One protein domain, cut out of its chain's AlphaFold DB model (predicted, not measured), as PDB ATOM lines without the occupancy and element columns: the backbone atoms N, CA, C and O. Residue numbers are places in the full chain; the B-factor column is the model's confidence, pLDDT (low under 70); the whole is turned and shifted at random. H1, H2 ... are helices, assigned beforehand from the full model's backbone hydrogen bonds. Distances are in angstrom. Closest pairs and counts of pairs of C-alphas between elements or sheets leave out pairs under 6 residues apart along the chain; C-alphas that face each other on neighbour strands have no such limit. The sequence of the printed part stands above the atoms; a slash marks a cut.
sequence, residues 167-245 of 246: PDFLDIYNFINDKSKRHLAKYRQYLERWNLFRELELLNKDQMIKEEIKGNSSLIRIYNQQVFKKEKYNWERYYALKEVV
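Overview. This is residues 167 to 245 of the 246 residues of the protein "Type II restriction endonuclease, TdeIII" of Tepidimicrobium xylanilyticum (UniProt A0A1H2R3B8). Six short, mostly crossed helices make an elongated body: H1, H2 and H3 lie toward one end, H4, H5 and H6 toward the other, and H6 packs on H3 and H5. The printed part has 79 residues, with H1 to H6 in order and no named strand: all helix. It is compact, with radius of gyration of the C-alphas 12.3 A and spans of 41 by 25 by 19 A.

Along the chain. H1, residues 169 to 177, begins at C-alpha 169 (273.151, 353.292, 286.720). H2 is residues 185 to 193, 12.6 A; H3 197 to 204; H4 206 to 212; H5 217 to 223. H6, residues 235 to 244, 14.6 A, ends at C-alpha 244 (259.709, 379.269, 297.353).

Arrangement. H1 touches H2 at a steep tilt of 58 degrees, closest C-alphas Ile 176 and Tyr 187, 6.4 A. H2 and H3 form a hairpin, closest C-alphas Leu 191 and Leu 200, 6.5 A. The hub H6 touches H3, closest C-alphas Leu 202 and Lys 242, 7.0 A; H5, Ile 222 and Arg 237, 5.7 A; and only just H4, with 3 pairs within 8 A, closest Ile 209 and Val 244, 6.6 A. O i to N i+4 pairs are all within hydrogen-bond range in H1 to H5, and 5 of 6 in H6.

Size, cuts and confidence. The printed part has no cut. The link H5 to H6 is long, and no printed residue is under 70 in pLDDT.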
ATOM      1  N   PRO A 167     273.135 348.003 285.196       97.44
ATOM      2  CA  PRO A 167     274.288 348.413 284.384       97.44
ATOM      3  C   PRO A 167     274.198 349.843 283.824       97.44
ATOM      4  O   PRO A 167     275.223 350.478 283.595       97.44
ATOM      5  N   ASP A 168     272.983 350.370 283.643       96.38
ATOM      6  CA  ASP A 168     272.712 351.743 283.192       96.38
ATOM      7  C   ASP A 168     272.744 352.783 284.330       96.38
ATOM      8  O   ASP A 168     272.420 353.950 284.098       96.38
ATOM      9  N   PHE A 169     273.144 352.402 285.554       96.56
ATOM     10  CA  PHE A 169     273.151 353.292 286.720       96.56
ATOM     11  C   PHE A 169     273.860 354.619 286.433       96.56
ATOM     12  O   PHE A 169     273.301 355.689 286.677       96.56
ATOM     13  N   LEU A 170     275.078 354.558 285.885       96.81
ATOM     14  CA  LEU A 170     275.890 355.751 285.656       96.81
ATOM     15  C   LEU A 170     275.293 356.648 284.561       96.81
ATOM     16  O   LEU A 170     275.344 357.874 284.669       96.81
ATOM     17  N   ASP A 171     274.665 356.052 283.549       97.38
ATOM     18  CA  ASP A 171     273.992 356.786 282.478       97.38
ATOM     19  C   ASP A 171     272.772 357.536 283.008       97.38
ATOM     20  O   ASP A 171     272.597 358.725 282.727       97.38
ATOM     21  N   ILE A 172     271.943 356.872 283.819       97.19
ATOM     22  CA  ILE A 172     270.781 357.498 284.458       97.19
ATOM     23  C   ILE A 172     271.231 358.584 285.437       97.19
ATOM     24  O   ILE A 172     270.693 359.693 285.406       97.19
ATOM     25  N   TYR A 173     272.243 358.302 286.261       97.00
ATOM     26  CA  TYR A 173     272.808 359.258 287.213       97.00
ATOM     27  C   TYR A 173     273.257 360.547 286.513       97.00
ATOM     28  O   TYR A 173     272.877 361.654 286.911       97.00
ATOM     29  N   ASN A 174     274.028 360.413 285.433       96.94
ATOM     30  CA  ASN A 174     274.501 361.546 284.643       96.94
ATOM     31  C   ASN A 174     273.340 362.279 283.956       96.94
ATOM     32  O   ASN A 174     273.315 363.510 283.947       96.94
ATOM     33  N   PHE A 175     272.346 361.545 283.448       97.94
ATOM     34  CA  PHE A 175     271.158 362.126 282.821       97.94
ATOM     35  C   PHE A 175     270.334 362.973 283.800       97.94
ATOM     36  O   PHE A 175     269.917 364.078 283.454       97.94
ATOM     37  N   ILE A 176     270.109 362.488 285.026       97.31
ATOM     38  CA  ILE A 176     269.354 363.213 286.062       97.31
ATOM     39  C   ILE A 176     270.118 364.463 286.538       97.31
ATOM     40  O   ILE A 176     269.505 365.490 286.855       97.31
ATOM     41  N   ASN A 177     271.452 364.404 286.576       97.06
ATOM     42  CA  ASN A 177     272.298 365.531 286.975       97.06
ATOM     43  C   ASN A 177     272.450 366.616 285.904       97.06
ATOM     44  O   ASN A 177     272.791 367.756 286.238       97.06
ATOM     45  N   ASP A 178     272.178 366.304 284.640       96.69
ATOM     46  CA  ASP A 178     272.180 367.289 283.567       96.69
ATOM     47  C   ASP A 178     270.876 368.104 283.577       96.69
ATOM     48  O   ASP A 178     269.821 367.692 283.090       96.69
ATOM     49  N   LYS A 179     270.965 369.331 284.101       92.94
ATOM     50  CA  LYS A 179     269.846 370.282 284.164       92.94
ATOM     51  C   LYS A 179     269.205 370.572 282.805       92.94
ATOM     52  O   LYS A 179     268.026 370.920 282.766       92.94
ATOM     53  N   SER A 180     269.951 370.435 281.704       94.69
ATOM     54  CA  SER A 180     269.406 370.651 280.365       94.69
ATOM     55  C   SER A 180     268.368 369.589 280.004       94.69
ATOM     56  O   SER A 180     267.497 369.865 279.193       94.69
ATOM     57  N   LYS A 181     268.384 368.413 280.645       96.75
ATOM     58  CA  LYS A 181     267.482 367.290 280.354       96.75
ATOM     59  C   LYS A 181     266.132 367.367 281.066       96.75
ATOM     60  O   LYS A 181     265.244 366.602 280.707       96.75
ATOM     61  N   ARG A 182     265.936 368.290 282.019       94.88
ATOM     62  CA  ARG A 182     264.723 368.376 282.872       94.88
ATOM     63  C   ARG A 182     263.399 368.457 282.105       94.88
ATOM     64  O   ARG A 182     262.380 367.999 282.603       94.88
ATOM     65  N   HIS A 183     263.416 369.039 280.909       93.62
ATOM     66  CA  HIS A 183     262.229 369.196 280.065       93.62
ATOM     67  C   HIS A 183     261.867 367.928 279.274       93.62
ATOM     68  O   HIS A 183     260.796 367.858 278.677       93.62
ATOM     69  N   LEU A 184     262.753 366.930 279.229       97.62
ATOM     70  CA  LEU A 184     262.522 365.691 278.496       97.62
ATOM     71  C   LEU A 184     261.629 364.757 279.315       97.62
ATOM     72  O   LEU A 184     261.884 364.533 280.497       97.62
ATOM     73  N   ALA A 185     260.651 364.112 278.673       96.81
ATOM     74  CA  ALA A 185     259.769 363.135 279.328       96.81
ATOM     75  C   ALA A 185     260.551 362.016 280.045       96.81
ATOM     76  O   ALA A 185     260.186 361.582 281.137       96.81
ATOM     77  N   LYS A 186     261.688 361.613 279.466       97.69
ATOM     78  CA  LYS A 186     262.604 360.614 280.027       97.69
ATOM     79  C   LYS A 186     263.173 361.010 281.398       97.69
ATOM     80  O   LYS A 186     263.458 360.136 282.206       97.69
ATOM     81  N   TYR A 187     263.295 362.309 281.688       98.19
ATOM     82  CA  TYR A 187     263.738 362.799 282.995       98.19
ATOM     83  C   TYR A 187     262.772 362.369 284.096       98.19
ATOM     84  O   TYR A 187     263.186 361.723 285.053       98.19
ATOM     85  N   ARG A 188     261.471 362.634 283.910       98.00
ATOM     86  CA  ARG A 188     260.412 362.200 284.832       98.00
ATOM     87  C   ARG A 188     260.420 360.685 285.027       98.00
ATOM     88  O   ARG A 188     260.424 360.237 286.167       98.00
ATOM     89  N   GLN A 189     260.499 359.922 283.936       97.56
ATOM     90  CA  GLN A 189     260.524 358.455 283.991       97.56
ATOM     91  C   GLN A 189     261.689 357.928 284.837       97.56
ATOM     92  O   GLN A 189     261.525 356.984 285.603       97.56
ATOM     93  N   TYR A 190     262.869 358.541 284.729       97.56
ATOM     94  CA  TYR A 190     264.020 358.172 285.550       97.56
ATOM     95  C   TYR A 190     263.858 358.567 287.018       97.56
ATOM     96  O   TYR A 190     264.208 357.775 287.889       97.56
ATOM     97  N   LEU A 191     263.280 359.737 287.306       97.50
ATOM     98  CA  LEU A 191     262.956 360.110 288.683       97.50
ATOM     99  C   LEU A 191     261.946 359.138 289.316       97.50
ATOM    100  O   LEU A 191     262.128 358.745 290.465       97.50
ATOM    101  N   GLU A 192     260.914 358.725 288.574       96.75
ATOM    102  CA  GLU A 192     259.924 357.728 289.008       96.75
ATOM    103  C   GLU A 192     260.572 356.359 289.226       96.75
ATOM    104  O   GLU A 192     260.422 355.771 290.296       96.75
ATOM    105  N   ARG A 193     261.370 355.881 288.260       95.38
ATOM    106  CA  ARG A 193     262.093 354.602 288.356       95.38
ATOM    107  C   ARG A 193     263.001 354.544 289.588       95.38
ATOM    108  O   ARG A 193     263.093 353.494 290.218       95.38
ATOM    109  N   TRP A 194     263.668 355.647 289.927       96.00
ATOM    110  CA  TRP A 194     264.583 355.745 291.072       96.00
ATOM    111  C   TRP A 194     263.910 356.214 292.370       96.00
ATOM    112  O   TRP A 194     264.602 356.467 293.353       96.00
ATOM    113  N   ASN A 195     262.576 356.326 292.402       95.25
ATOM    114  CA  ASN A 195     261.810 356.780 293.569       95.25
ATOM    115  C   ASN A 195     262.276 358.148 294.120       95.25
ATOM    116  O   ASN A 195     262.247 358.409 295.324       95.25
ATOM    117  N   LEU A 196     262.698 359.062 293.240       96.25
ATOM    118  CA  LEU A 196     263.146 360.412 293.597       96.25
ATOM    119  C   LEU A 196     261.953 361.366 293.762       96.25
ATOM    120  O   LEU A 196     261.842 362.385 293.078       96.25
ATOM    121  N   PHE A 197     261.058 361.048 294.701       96.00
ATOM    122  CA  PHE A 197     259.787 361.759 294.920       96.00
ATOM    123  C   PHE A 197     259.952 363.267 295.147       96.00
ATOM    124  O   PHE A 197     259.132 364.061 294.697       96.00
ATOM    125  N   ARG A 198     261.046 363.674 295.794       96.69
ATOM    126  CA  ARG A 198     261.376 365.084 296.027       96.69
ATOM    127  C   ARG A 198     261.698 365.849 294.747       96.69
ATOM    128  O   ARG A 198     261.296 366.996 294.599       96.69
ATOM    129  N   GLU A 199     262.386 365.222 293.799       97.44
ATOM    130  CA  GLU A 199     262.633 365.851 292.498       97.44
ATOM    131  C   GLU A 199     261.375 365.852 291.634       97.44
ATOM    132  O   GLU A 199     261.161 366.803 290.890       97.44
ATOM    133  N   LEU A 200     260.512 364.837 291.767       97.69
ATOM    134  CA  LEU A 200     259.191 364.851 291.138       97.69
ATOM    135  C   LEU A 200     258.325 365.999 291.670       97.69
ATOM    136  O   LEU A 200     257.660 366.662 290.880       97.69
ATOM    137  N   GLU A 201     258.372 366.278 292.976       97.06
ATOM    138  CA  GLU A 201     257.696 367.431 293.585       97.06
ATOM    139  C   GLU A 201     258.173 368.751 292.963       97.06
ATOM    140  O   GLU A 201     257.347 369.544 292.508       97.06
ATOM    141  N   LEU A 202     259.492 368.969 292.879       96.88
ATOM    142  CA  LEU A 202     260.049 370.169 292.246       96.88
ATOM    143  C   LEU A 202     259.695 370.251 290.757       96.88
ATOM    144  O   LEU A 202     259.343 371.322 290.273       96.88
ATOM    145  N   LEU A 203     259.756 369.129 290.035       96.88
ATOM    146  CA  LEU A 203     259.426 369.066 288.612       96.88
ATOM    147  C   LEU A 203     257.952 369.405 288.356       96.88
ATOM    148  O   LEU A 203     257.637 370.096 287.393       96.88
ATOM    149  N   ASN A 204     257.044 368.949 289.224       96.44
ATOM    150  CA  ASN A 204     255.616 369.261 289.131       96.44
ATOM    151  C   ASN A 204     255.322 370.748 289.385       96.44
ATOM    152  O   ASN A 204     254.343 371.266 288.856       96.44
ATOM    153  N   LYS A 205     256.169 371.436 290.160       96.62
ATOM    154  CA  LYS A 205     256.058 372.869 290.473       96.62
ATOM    155  C   LYS A 205     257.034 373.747 289.675       96.62
ATOM    156  O   LYS A 205     257.202 374.920 289.995       96.62
ATOM    157  N   ASP A 206     257.677 373.212 288.637       95.81
ATOM    158  CA  ASP A 206     258.812 373.859 287.962       95.81
ATOM    159  C   ASP A 206     258.484 375.258 287.416       95.81
ATOM    160  O   ASP A 206     259.293 376.177 287.543       95.81
ATOM    161  N   GLN A 207     257.281 375.441 286.862       95.56
ATOM    162  CA  GLN A 207     256.839 376.735 286.343       95.56
ATOM    163  C   GLN A 207     256.675 377.778 287.456       95.56
ATOM    164  O   GLN A 207     257.213 378.877 287.337       95.56
ATOM    165  N   MET A 208     256.022 377.409 288.563       96.94
ATOM    166  CA  MET A 208     255.866 378.284 289.732       96.94
ATOM    167  C   MET A 208     257.232 378.660 290.313       96.94
ATOM    168  O   MET A 208     257.499 379.829 290.570       96.94
ATOM    169  N   ILE A 209     258.142 377.684 290.440       97.12
ATOM    170  CA  ILE A 209     259.501 377.934 290.936       97.12
ATOM    171  C   ILE A 209     260.204 378.967 290.047       97.12
ATOM    172  O   ILE A 209     260.814 379.902 290.558       97.12
ATOM    173  N   LYS A 210     260.133 378.821 288.718       96.31
ATOM    174  CA  LYS A 210     260.767 379.754 287.770       96.31
ATOM    175  C   LYS A 210     260.220 381.175 287.872       96.31
ATOM    176  O   LYS A 210     260.988 382.121 287.690       96.31
ATOM    177  N   GLU A 211     258.923 381.316 288.117       97.06
ATOM    178  CA  GLU A 211     258.262 382.612 288.273       97.06
ATOM    179  C   GLU A 211     258.715 383.309 289.557       97.06
ATOM    180  O   GLU A 211     259.165 384.453 289.498       97.06
ATOM    181  N   GLU A 212     258.717 382.592 290.677       97.06
ATOM    182  CA  GLU A 212     259.079 383.133 291.990       97.06
ATOM    183  C   GLU A 212     260.568 383.486 292.125       97.06
ATOM    184  O   GLU A 212     260.941 384.485 292.738       97.06
ATOM    185  N   ILE A 213     261.468 382.704 291.517       97.44
ATOM    186  CA  ILE A 213     262.913 382.995 291.585       97.44
ATOM    187  C   ILE A 213     263.354 384.081 290.596       97.44
ATOM    188  O   ILE A 213     264.544 384.420 290.540       97.44
ATOM    189  N   LYS A 214     262.445 384.607 289.767       96.19
ATOM    190  CA  LYS A 214     262.779 385.569 288.714       96.19
ATOM    191  C   LYS A 214     263.401 386.829 289.322       96.19
ATOM    192  O   LYS A 214     262.846 387.468 290.203       96.19
ATOM    193  N   GLY A 215     264.587 387.197 288.837       95.12
ATOM    194  CA  GLY A 215     265.350 388.336 289.366       95.12
ATOM    195  C   GLY A 215     266.191 388.021 290.611       95.12
ATOM    196  O   GLY A 215     267.062 388.814 290.962       95.12
ATOM    197  N   ASN A 216     266.038 386.844 291.227       96.81
ATOM    198  CA  ASN A 216     266.880 386.403 292.336       96.81
ATOM    199  C   ASN A 216     268.055 385.554 291.826       96.81
ATOM    200  O   ASN A 216     267.960 384.338 291.648       96.81
ATOM    201  N   SER A 217     269.205 386.196 291.607       96.38
ATOM    202  CA  SER A 217     270.401 385.537 291.062       96.38
ATOM    203  C   SER A 217     270.913 384.375 291.927       96.38
ATOM    204  O   SER A 217     271.453 383.406 291.388       96.38
ATOM    205  N   SER A 218     270.720 384.436 293.247       96.94
ATOM    206  CA  SER A 218     271.106 383.369 294.174       96.94
ATOM    207  C   SER A 218     270.222 382.131 294.002       96.94
ATOM    208  O   SER A 218     270.731 381.036 293.754       96.94
ATOM    209  N   LEU A 219     268.896 382.305 294.024       97.00
ATOM    210  CA  LEU A 219     267.946 381.202 293.837       97.00
ATOM    211  C   LEU A 219     268.029 380.606 292.429       97.00
ATOM    212  O   LEU A 219     267.966 379.388 292.275       97.00
ATOM    213  N   ILE A 220     268.286 381.426 291.406       97.44
ATOM    214  CA  ILE A 220     268.554 380.941 290.045       97.44
ATOM    215  C   ILE A 220     269.802 380.048 290.018       97.44
ATOM    216  O   ILE A 220     269.800 379.005 289.358       97.44
ATOM    217  N   ARG A 221     270.875 380.406 290.739       96.94
ATOM    218  CA  ARG A 221     272.065 379.543 290.851       96.94
ATOM    219  C   ARG A 221     271.722 378.227 291.537       96.94
ATOM    220  O   ARG A 221     272.128 377.189 291.024       96.94
ATOM    221  N   ILE A 222     270.955 378.260 292.631       97.31
ATOM    222  CA  ILE A 222     270.512 377.066 293.370       97.31
ATOM    223  C   ILE A 222     269.657 376.151 292.489       97.31
ATOM    224  O   ILE A 222     269.954 374.963 292.371       97.31
ATOM    225  N   TYR A 223     268.663 376.702 291.790       97.06
ATOM    226  CA  TYR A 223     267.822 375.971 290.839       97.06
ATOM    227  C   TYR A 223     268.656 375.211 289.799       97.06
ATOM    228  O   TYR A 223     268.357 374.067 289.444       97.06
ATOM    229  N   ASN A 224     269.739 375.830 289.334       95.94
ATOM    230  CA  ASN A 224     270.642 375.287 288.327       95.94
ATOM    231  C   ASN A 224     271.711 374.323 288.868       95.94
ATOM    232  O   ASN A 224     272.502 373.819 288.069       95.94
ATOM    233  N   GLN A 225     271.766 374.057 290.175       96.56
ATOM    234  CA  GLN A 225     272.675 373.050 290.718       96.56
ATOM    235  C   GLN A 225     272.232 371.633 290.331       96.56
ATOM    236  O   GLN A 225     271.068 371.382 290.001       96.56
ATOM    237  N   GLN A 226     273.189 370.707 290.382       96.81
ATOM    238  CA  GLN A 226     272.947 369.280 290.191       96.81
ATOM    239  C   GLN A 226     272.043 368.724 291.299       96.81
ATOM    240  O   GLN A 226     272.059 369.215 292.436       96.81
ATOM    241  N   VAL A 227     271.276 367.690 290.945       96.81
ATOM    242  CA  VAL A 227     270.439 366.926 291.882       96.81
ATOM    243  C   VAL A 227     271.319 366.205 292.897       96.81
ATOM    244  O   VAL A 227     271.041 366.246 294.093       96.81
ATOM    245  N   PHE A 228     272.414 365.607 292.431       97.00
ATOM    246  CA  PHE A 228     273.428 364.972 293.258       97.00
ATOM    247  C   PHE A 228     274.728 365.775 293.200       97.00
ATOM    248  O   PHE A 228     275.236 366.097 292.127       97.00
ATOM    249  N   LYS A 229     275.286 366.102 294.366       93.56
ATOM    250  CA  LYS A 229     276.539 366.842 294.532       93.56
ATOM    251  C   LYS A 229     277.477 366.002 295.389       93.56
ATOM    252  O   LYS A 229     277.126 365.659 296.515       93.56
ATOM    253  N   LYS A 230     278.672 365.688 294.870       90.31
ATOM    254  CA  LYS A 230     279.630 364.767 295.518       90.31
ATOM    255  C   LYS A 230     278.965 363.433 295.897       90.31
ATOM    256  O   LYS A 230     279.028 363.028 297.052       90.31
ATOM    257  N   GLU A 231     278.244 362.838 294.941       89.44
ATOM    258  CA  GLU A 231     277.555 361.538 295.086       89.44
ATOM    259  C   GLU A 231     276.445 361.508 296.154       89.44
ATOM    260  O   GLU A 231     275.869 360.462 296.439       89.44
ATOM    261  N   LYS A 232     276.087 362.664 296.723       94.44
ATOM    262  CA  LYS A 232     275.016 362.806 297.711       94.44
ATOM    263  C   LYS A 232     273.877 363.630 297.145       94.44
ATOM    264  O   LYS A 232     274.100 364.571 296.384       94.44
ATOM    265  N   TYR A 233     272.653 363.307 297.545       96.75
ATOM    266  CA  TYR A 233     271.490 364.119 297.200       96.75
ATOM    267  C   TYR A 233     271.655 365.557 297.724       96.75
ATOM    268  O   TYR A 233     272.056 365.772 298.871       96.75
ATOM    269  N   ASN A 234     271.371 366.546 296.879       97.56
ATOM    270  CA  ASN A 234     271.542 367.959 297.194       97.56
ATOM    271  C   ASN A 234     270.331 368.500 297.970       97.56
ATOM    272  O   ASN A 234     269.442 369.157 297.423       97.56
ATOM    273  N   TRP A 235     270.318 368.211 299.270       96.50
ATOM    274  CA  TRP A 235     269.272 368.630 300.203       96.50
ATOM    275  C   TRP A 235     269.084 370.143 300.279       96.50
ATOM    276  O   TRP A 235     267.949 370.612 300.298       96.50
ATOM    277  N   GLU A 236     270.183 370.899 300.279       96.62
ATOM    278  CA  GLU A 236     270.160 372.364 300.313       96.62
ATOM    279  C   GLU A 236     269.388 372.926 299.117       96.62
ATOM    280  O   GLU A 236     268.518 373.779 299.288       96.62
ATOM    281  N   ARG A 237     269.645 372.395 297.909       96.94
ATOM    282  CA  ARG A 237     268.885 372.766 296.712       96.94
ATOM    283  C   ARG A 237     267.405 372.443 296.874       96.94
ATOM    284  O   ARG A 237     266.581 373.304 296.582       96.94
ATOM    285  N   TYR A 238     267.062 371.227 297.298       97.62
ATOM    286  CA  TYR A 238     265.659 370.832 297.413       97.62
ATOM    287  C   TYR A 238     264.885 371.736 298.372       97.62
ATOM    288  O   TYR A 238     263.860 372.289 297.981       97.62
ATOM    289  N   TYR A 239     265.388 371.938 299.593       97.50
ATOM    290  CA  TYR A 239     264.685 372.753 300.581       97.50
ATOM    291  C   TYR A 239     264.596 374.218 300.156       97.50
ATOM    292  O   TYR A 239     263.513 374.790 300.226       97.50
ATOM    293  N   ALA A 240     265.674 374.800 299.622       97.06
ATOM    294  CA  ALA A 240     265.646 376.180 299.141       97.06
ATOM    295  C   ALA A 240     264.606 376.400 298.031       97.06
ATOM    296  O   ALA A 240     263.951 377.435 298.017       97.06
ATOM    297  N   LEU A 241     264.429 375.442 297.115       97.06
ATOM    298  CA  LEU A 241     263.416 375.547 296.061       97.06
ATOM    299  C   LEU A 241     262.009 375.231 296.570       97.06
ATOM    300  O   LEU A 241     261.053 375.836 296.100       97.06
ATOM    301  N   LYS A 242     261.872 374.313 297.532       96.69
ATOM    302  CA  LYS A 242     260.583 373.964 298.135       96.69
ATOM    303  C   LYS A 242     259.964 375.140 298.889       96.69
ATOM    304  O   LYS A 242     258.769 375.362 298.744       96.69
ATOM    305  N   GLU A 243     260.756 375.877 299.669       95.00
ATOM    306  CA  GLU A 243     260.282 377.045 300.436       95.00
ATOM    307  C   GLU A 243     259.664 378.127 299.545       95.00
ATOM    308  O   GLU A 243     258.737 378.811 299.959       95.00
ATOM    309  N   VAL A 244     260.157 378.255 298.314       93.88
ATOM    310  CA  VAL A 244     259.709 379.269 297.353       93.88
ATOM    311  C   VAL A 244     258.305 378.969 296.805       93.88
ATOM    312  O   VAL A 244     257.629 379.871 296.333       93.88
ATOM    313  N   VAL A 245     257.852 377.715 296.874       88.06
ATOM    314  CA  VAL A 245     256.567 377.260 296.306       88.06
ATOM    315  C   VAL A 245     255.709 376.499 297.321       88.06
ATOM    316  O   VAL A 245     255.020 375.526 296.970       88.06
TER     317      VAL A 245